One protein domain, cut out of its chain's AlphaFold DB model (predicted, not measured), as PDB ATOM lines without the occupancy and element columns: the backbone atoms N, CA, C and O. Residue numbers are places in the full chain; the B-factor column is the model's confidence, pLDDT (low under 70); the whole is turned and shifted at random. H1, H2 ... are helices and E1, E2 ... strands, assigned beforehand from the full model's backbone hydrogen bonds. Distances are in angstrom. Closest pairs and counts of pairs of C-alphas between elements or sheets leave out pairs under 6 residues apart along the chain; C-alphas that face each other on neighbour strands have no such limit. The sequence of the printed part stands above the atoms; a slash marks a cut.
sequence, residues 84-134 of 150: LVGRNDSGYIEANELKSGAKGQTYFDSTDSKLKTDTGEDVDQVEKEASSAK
ATOM      1  N   LEU A  84     -28.826  29.660 -28.138       79.62
ATOM      2  CA  LEU A  84     -27.690  30.305 -27.497       79.62
ATOM      3  C   LEU A  84     -27.300  29.506 -26.261       79.62
ATOM      4  O   LEU A  84     -28.117  29.321 -25.369       79.62
ATOM      5  N   VAL A  85     -26.048  29.064 -26.194       84.00
ATOM      6  CA  VAL A  85     -25.485  28.388 -25.019       84.00
ATOM      7  C   VAL A  85     -24.309  29.188 -24.463       84.00
ATOM      8  O   VAL A  85     -23.514  29.768 -25.218       84.00
ATOM      9  N   GLY A  86     -24.206  29.231 -23.137       84.12
ATOM     10  CA  GLY A  86     -23.202  30.003 -22.414       84.12
ATOM     11  C   GLY A  86     -22.981  29.501 -20.990       84.12
ATOM     12  O   GLY A  86     -23.578  28.519 -20.542       84.12
ATOM     13  N   ARG A  87     -22.082  30.178 -20.279       83.56
ATOM     14  CA  ARG A  87     -21.958  30.082 -18.826       83.56
ATOM     15  C   ARG A  87     -22.084  31.486 -18.268       83.56
ATOM     16  O   ARG A  87     -21.417  32.382 -18.781       83.56
ATOM     17  N   ASN A  88     -22.887  31.641 -17.228       77.50
ATOM     18  CA  ASN A  88     -22.998  32.910 -16.528       77.50
ATOM     19  C   ASN A  88     -21.733  33.198 -15.699       77.50
ATOM     20  O   ASN A  88     -20.893  32.317 -15.489       77.50
ATOM     21  N   ASP A  89     -21.622  34.418 -15.172       79.69
ATOM     22  CA  ASP A  89     -20.482  34.856 -14.349       79.69
ATOM     23  C   ASP A  89     -20.280  34.007 -13.077       79.69
ATOM     24  O   ASP A  89     -19.196  33.978 -12.500       79.69
ATOM     25  N   SER A  90     -21.315  33.274 -12.652       81.12
ATOM     26  CA  SER A  90     -21.278  32.338 -11.519       81.12
ATOM     27  C   SER A  90     -20.863  30.909 -11.910       81.12
ATOM     28  O   SER A  90     -20.812  30.026 -11.055       81.12
ATOM     29  N   GLY A  91     -20.558  30.662 -13.187       79.31
ATOM     30  CA  GLY A  91     -20.100  29.373 -13.710       79.31
ATOM     31  C   GLY A  91     -21.209  28.361 -14.022       79.31
ATOM     32  O   GLY A  91     -20.895  27.246 -14.450       79.31
ATOM     33  N   TYR A  92     -22.483  28.723 -13.853       82.06
ATOM     34  CA  TYR A  92     -23.617  27.869 -14.211       82.06
ATOM     35  C   TYR A  92     -23.902  27.935 -15.711       82.06
ATOM     36  O   TYR A  92     -23.701  28.963 -16.356       82.06
ATOM     37  N   ILE A  93     -24.372  26.819 -16.264       83.75
ATOM     38  CA  ILE A  93     -24.751  26.713 -17.675       83.75
ATOM     39  C   ILE A  93     -26.053  27.484 -17.899       83.75
ATOM     40  O   ILE A  93     -27.025  27.276 -17.175       83.75
ATOM     41  N   GLU A  94     -26.074  28.319 -18.933       82.44
ATOM     42  CA  GLU A  94     -27.264  29.014 -19.419       82.44
ATOM     43  C   GLU A  94     -27.527  28.639 -20.881       82.44
ATOM     44  O   GLU A  94     -26.597  28.451 -21.675       82.44
ATOM     45  N   ALA A  95     -28.803  28.494 -21.231       84.50
ATOM     46  CA  ALA A  95     -29.230  28.218 -22.591       84.50
ATOM     47  C   ALA A  95     -30.555  28.929 -22.878       84.50
ATOM     48  O   ALA A  95     -31.505  28.766 -22.118       84.50
ATOM     49  N   ASN A  96     -30.617  29.684 -23.975       82.38
ATOM     50  CA  ASN A  96     -31.799  30.432 -24.407       82.38
ATOM     51  C   ASN A  96     -32.010  30.259 -25.912       82.38
ATOM     52  O   ASN A  96     -31.051  30.126 -26.665       82.38
ATOM     53  N   GLU A  97     -33.255  30.256 -26.379       86.50
ATOM     54  CA  GLU A  97     -33.530  30.267 -27.820       86.50
ATOM     55  C   GLU A  97     -33.030  31.585 -28.439       86.50
ATOM     56  O   GLU A  97     -33.300  32.661 -27.909       86.50
ATOM     57  N   LEU A  98     -32.302  31.507 -29.555       85.19
ATOM     58  CA  LEU A  98     -31.869  32.676 -30.312       85.19
ATOM     59  C   LEU A  98     -33.080  33.260 -31.048       85.19
ATOM     60  O   LEU A  98     -33.584  32.660 -31.997       85.19
ATOM     61  N   LYS A  99     -33.533  34.436 -30.615       82.75
ATOM     62  CA  LYS A  99     -34.649  35.163 -31.242       82.75
ATOM     63  C   LYS A  99     -34.166  36.175 -32.282       82.75
ATOM     64  O   LYS A  99     -34.918  36.521 -33.189       82.75
ATOM     65  N   SER A 100     -32.919  36.635 -32.173       80.19
ATOM     66  CA  SER A 100     -32.303  37.560 -33.128       80.19
ATOM     67  C   SER A 100     -31.545  36.840 -34.254       80.19
ATOM     68  O   SER A 100     -31.360  35.627 -34.240       80.19
ATOM     69  N   GLY A 101     -31.091  37.580 -35.270       77.94
ATOM     70  CA  GLY A 101     -30.336  36.999 -36.387       77.94
ATOM     71  C   GLY A 101     -28.922  36.523 -36.020       77.94
ATOM     72  O   GLY A 101     -28.340  35.725 -36.753       77.94
ATOM     73  N   ALA A 102     -28.362  36.998 -34.903       81.62
ATOM     74  CA  ALA A 102     -27.014  36.673 -34.449       81.62
ATOM     75  C   ALA A 102     -26.865  36.850 -32.929       81.62
ATOM     76  O   ALA A 102     -27.480  37.729 -32.327       81.62
ATOM     77  N   LYS A 103     -25.978  36.062 -32.309       83.31
ATOM     78  CA  LYS A 103     -25.649  36.181 -30.879       83.31
ATOM     79  C   LYS A 103     -25.201  37.607 -30.528       83.31
ATOM     80  O   LYS A 103     -24.335  38.162 -31.199       83.31
ATOM     81  N   GLY A 104     -25.763  38.164 -29.459       81.56
ATOM     82  CA  GLY A 104     -25.500  39.517 -28.967       81.56
ATOM     83  C   GLY A 104     -26.171  40.638 -29.765       81.56
ATOM     84  O   GLY A 104     -25.944  41.808 -29.466       81.56
ATOM     85  N   GLN A 105     -26.976  40.319 -30.785       86.06
ATOM     86  CA  GLN A 105     -27.689  41.319 -31.576       86.06
ATOM     87  C   GLN A 105     -29.079  41.588 -30.994       86.06
ATOM     88  O   GLN A 105     -29.879  40.665 -30.847       86.06
ATOM     89  N   THR A 106     -29.402  42.860 -30.757       88.56
ATOM     90  CA  THR A 106     -30.778  43.284 -30.477       88.56
ATOM     91  C   THR A 106     -31.618  43.251 -31.750       88.56
ATOM     92  O   THR A 106     -31.143  43.660 -32.814       88.56
ATOM     93  N   TYR A 107     -32.874  42.839 -31.651       86.06
ATOM     94  CA  TYR A 107     -33.811  42.869 -32.770       86.06
ATOM     95  C   TYR A 107     -35.044  43.708 -32.429       86.06
ATOM     96  O   TYR A 107     -35.389  43.898 -31.265       86.06
ATOM     97  N   PHE A 108     -35.690  44.240 -33.464       88.25
ATOM     98  CA  PHE A 108     -36.973  44.915 -33.325       88.25
ATOM     99  C   PHE A 108     -38.090  43.885 -33.471       88.25
ATOM    100  O   PHE A 108     -38.191  43.230 -34.511       88.25
ATOM    101  N   ASP A 109     -38.919  43.737 -32.443       84.00
ATOM    102  CA  ASP A 109     -40.081  42.860 -32.497       84.00
ATOM    103  C   ASP A 109     -41.277  43.628 -33.077       84.00
ATOM    104  O   ASP A 109     -41.755  44.621 -32.529       84.00
ATOM    105  N   SER A 110     -41.759  43.174 -34.235       78.81
ATOM    106  CA  SER A 110     -42.866  43.809 -34.957       78.81
ATOM    107  C   SER A 110     -44.217  43.680 -34.251       78.81
ATOM    108  O   SER A 110     -45.173  44.340 -34.650       78.81
ATOM    109  N   THR A 111     -44.320  42.810 -33.245       82.44
ATOM    110  CA  THR A 111     -45.581  42.506 -32.554       82.44
ATOM    111  C   THR A 111     -45.886  43.523 -31.461       82.44
ATOM    112  O   THR A 111     -47.033  43.931 -31.295       82.44
ATOM    113  N   ASP A 112     -44.862  43.953 -30.725       83.62
ATOM    114  CA  ASP A 112     -44.971  44.916 -29.624       83.62
ATOM    115  C   ASP A 112     -44.204  46.220 -29.878       83.62
ATOM    116  O   ASP A 112     -44.276  47.140 -29.065       83.62
ATOM    117  N   SER A 113     -43.550  46.339 -31.039       84.44
ATOM    118  CA  SER A 113     -42.799  47.520 -31.479       84.44
ATOM    119  C   SER A 113     -41.670  47.929 -30.527       84.44
ATOM    120  O   SER A 113     -41.357  49.116 -30.405       84.44
ATOM    121  N   LYS A 114     -41.054  46.954 -29.850       86.31
ATOM    122  CA  LYS A 114     -39.955  47.172 -28.902       86.31
ATOM    123  C   LYS A 114     -38.637  46.575 -29.390       86.31
ATOM    124  O   LYS A 114     -38.607  45.645 -30.196       86.31
ATOM    125  N   LEU A 115     -37.535  47.119 -28.870       85.88
ATOM    126  CA  LEU A 115     -36.207  46.530 -29.018       85.88
ATOM    127  C   LEU A 115     -36.003  45.454 -27.955       85.88
ATOM    128  O   LEU A 115     -36.133  45.718 -26.757       85.88
ATOM    129  N   LYS A 116     -35.650  44.253 -28.410       87.38
ATOM    130  CA  LYS A 116     -35.370  43.098 -27.562       87.38
ATOM    131  C   LYS A 116     -33.943  42.608 -27.752       87.38
ATOM    132  O   LYS A 116     -33.350  42.799 -28.814       87.38
ATOM    133  N   THR A 117     -33.387  41.990 -26.720       85.31
ATOM    134  CA  THR A 117     -32.087  41.313 -26.751       85.31
ATOM    135  C   THR A 117     -32.128  40.081 -27.660       85.31
ATOM    136  O   THR A 117     -33.180  39.684 -28.167       85.31
ATOM    137  N   ASP A 118     -30.981  39.437 -27.864       81.81
ATOM    138  CA  ASP A 118     -30.874  38.200 -28.641       81.81
ATOM    139  C   ASP A 118     -31.653  37.013 -28.043       81.81
ATOM    140  O   ASP A 118     -31.984  36.072 -28.770       81.81
ATOM    141  N   THR A 119     -32.001  37.088 -26.755       80.06
ATOM    142  CA  THR A 119     -32.825  36.117 -26.014       80.06
ATOM    143  C   THR A 119     -34.309  36.500 -25.924       80.06
ATOM    144  O   THR A 119     -35.127  35.663 -25.543       80.06
ATOM    145  N   GLY A 120     -34.685  37.724 -26.321       78.69
ATOM    146  CA  GLY A 120     -36.071  38.212 -26.308       78.69
ATOM    147  C   GLY A 120     -36.467  39.060 -25.092       78.69
ATOM    148  O   GLY A 120     -37.657  39.311 -24.900       78.69
ATOM    149  N   GLU A 121     -35.510  39.507 -24.280       83.31
ATOM    150  CA  GLU A 121     -35.757  40.415 -23.152       83.31
ATOM    151  C   GLU A 121     -35.837  41.874 -23.626       83.31
ATOM    152  O   GLU A 121     -35.119  42.266 -24.543       83.31
ATOM    153  N   ASP A 122     -36.696  42.696 -23.014       84.62
ATOM    154  CA  ASP A 122     -36.826  44.123 -23.356       84.62
ATOM    155  C   ASP A 122     -35.522  44.878 -23.029       84.62
ATOM    156  O   ASP A 122     -35.113  44.955 -21.866       84.62
ATOM    157  N   VAL A 123     -34.908  45.515 -24.034       82.19
ATOM    158  CA  VAL A 123     -33.627  46.236 -23.879       82.19
ATOM    159  C   VAL A 123     -33.733  47.357 -22.840       82.19
ATOM    160  O   VAL A 123     -32.859  47.489 -21.987       82.19
ATOM    161  N   ASP A 124     -34.845  48.100 -22.831       80.88
ATOM    162  CA  ASP A 124     -35.072  49.209 -21.892       80.88
ATOM    163  C   ASP A 124     -35.066  48.772 -20.416       80.88
ATOM    164  O   ASP A 124     -34.810  49.586 -19.524       80.88
ATOM    165  N   GLN A 125     -35.418  47.515 -20.132       80.12
ATOM    166  CA  GLN A 125     -35.437  46.975 -18.770       80.12
ATOM    167  C   GLN A 125     -34.026  46.549 -18.358       80.12
ATOM    168  O   GLN A 125     -33.536  46.983 -17.315       80.12
ATOM    169  N   VAL A 126     -33.335  45.823 -19.241       77.19
ATOM    170  CA  VAL A 126     -31.946  45.390 -19.041       77.19
ATOM    171  C   VAL A 126     -31.009  46.590 -18.851       77.19
ATOM    172  O   VAL A 126     -30.159  46.585 -17.960       77.19
ATOM    173  N   GLU A 127     -31.182  47.666 -19.623       76.62
ATOM    174  CA  GLU A 127     -30.368  48.881 -19.487       76.62
ATOM    175  C   GLU A 127     -30.592  49.605 -18.149       76.62
ATOM    176  O   GLU A 127     -29.637  50.107 -17.546       76.62
ATOM    177  N   LYS A 128     -31.831  49.643 -17.641       75.44
ATOM    178  CA  LYS A 128     -32.152  50.257 -16.338       75.44
ATOM    179  C   LYS A 128     -31.564  49.464 -15.175       75.44
ATOM    180  O   LYS A 128     -31.025  50.062 -14.240       75.44
ATOM    181  N   GLU A 129     -31.626  48.140 -15.242       70.50
ATOM    182  CA  GLU A 129     -31.039  47.240 -14.244       70.50
ATOM    183  C   GLU A 129     -29.503  47.301 -14.266       70.50
ATOM    184  O   GLU A 129     -28.863  47.451 -13.223       70.50
ATOM    185  N   ALA A 130     -28.891  47.328 -15.454       64.75
ATOM    186  CA  ALA A 130     -27.445  47.494 -15.601       64.75
ATOM    187  C   ALA A 130     -26.943  48.862 -15.094       64.75
ATOM    188  O   ALA A 130     -25.842  48.961 -14.544       64.75
ATOM    189  N   SER A 131     -27.750  49.916 -15.251       60.19
ATOM    190  CA  SER A 131     -27.431  51.277 -14.794       60.19
ATOM    191  C   SER A 131     -27.561  51.453 -13.278       60.19
ATOM    192  O   SER A 131     -26.893  52.309 -12.702       60.19
ATOM    193  N   SER A 132     -28.390  50.643 -12.617       57.06
ATOM    194  CA  SER A 132     -28.585  50.681 -11.162       57.06
ATOM    195  C   SER A 132     -27.608  49.780 -10.386       57.06
ATOM    196  O   SER A 132     -27.463  49.947  -9.176       57.06
ATOM    197  N   ALA A 133     -26.869  48.895 -11.071       54.69
ATOM    198  CA  ALA A 133     -25.925  47.945 -10.471       54.69
ATOM    199  C   ALA A 133     -24.432  48.364 -10.491       54.69
ATOM    200  O   ALA A 133     -23.590  47.611 -10.000       54.69
ATOM    201  N   LYS A 134     -24.053  49.541 -11.021       45.12
ATOM    202  CA  LYS A 134     -22.645  50.013 -11.035       45.12
ATOM    203  C   LYS A 134     -22.432  51.257 -10.152       45.12
ATOM    204  O   LYS A 134     -23.128  52.250 -10.355       45.12
TER     205      LYS A 134
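This is residues 84 to 134 of the 150 residues of an uncharacterized protein of Lactobacillus acidifarinae DSM 19394 (UniProt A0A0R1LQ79). Two separate two-stranded hairpins, E1 with E2 and E3 with E4, point their turns to opposite ends of a flat outline, and a single helix, H1, starts near E4 and sticks out with residues 127 to 134. The two hairpins make two small sheets that do not face each other, joined by the loop of residues 98 to 106. The printed part has 51 residues, with four named strands and then one named helix in the order E1, E2, E3, E4, H1; both sheets are antiparallel. The class is mixed, helices and strands, with 25 residues, under half, in named elements. The whole is only just loose, close to compact, with a radius of gyration of the C-alphas of 12.1 A and spans of 34 by 26 by 13 A.

E2, the longest strand by residues, holds residues 93 to 97 and is 13.9 A long. E1 is residues 84 to 87, 10.4 A long, and begins at C-alpha 84 at (-27.690, 30.305, -27.497). E3 is residues 107 to 109 and E4 is residues 114 to 116, each 6.3 A long; E3 begins at C-alpha 107 at (-33.811, 42.869, -32.770). H1 is residues 123 to 132, 14.4 A long, and ends at C-alpha 132 at (-28.585, 50.681, -11.162).

E1 and E2 form a hairpin with a tight link, antiparallel at 163 degrees between their directions. N 84 and O 96 are 2.7 A apart and N 94 and O 86 are 3.0 A apart, within hydrogen-bond range. E2 and E3 are apart, with a short link of 9 residues between them. E3 and E4 form the other hairpin, also with a tight link, antiparallel at 136 degrees. Here N 107 and O 116 are 2.9 A apart and N 109 and O 114 are 3.0 A apart, within hydrogen-bond range. The closest C-alphas of E4 and H1 are those of Lys 116 and Val 123, 5.1 A apart. H1 is apart from E1, E2 and E3. In H1, 5 of 6 O i to N i+4 pairs are within hydrogen-bond range.

The two C-alphas farthest apart are those of Gly 91 and Ser 110, 34.3 A. Residues 127 to 134, of which 127 to 132 belong to H1, stand free; without them the body spans 34 by 21 by 13 A. The printed part has no cut, and no link between named elements is long. The mean pLDDT of the printed part is 79.7, and residues 130 to 134 of the model are under 70.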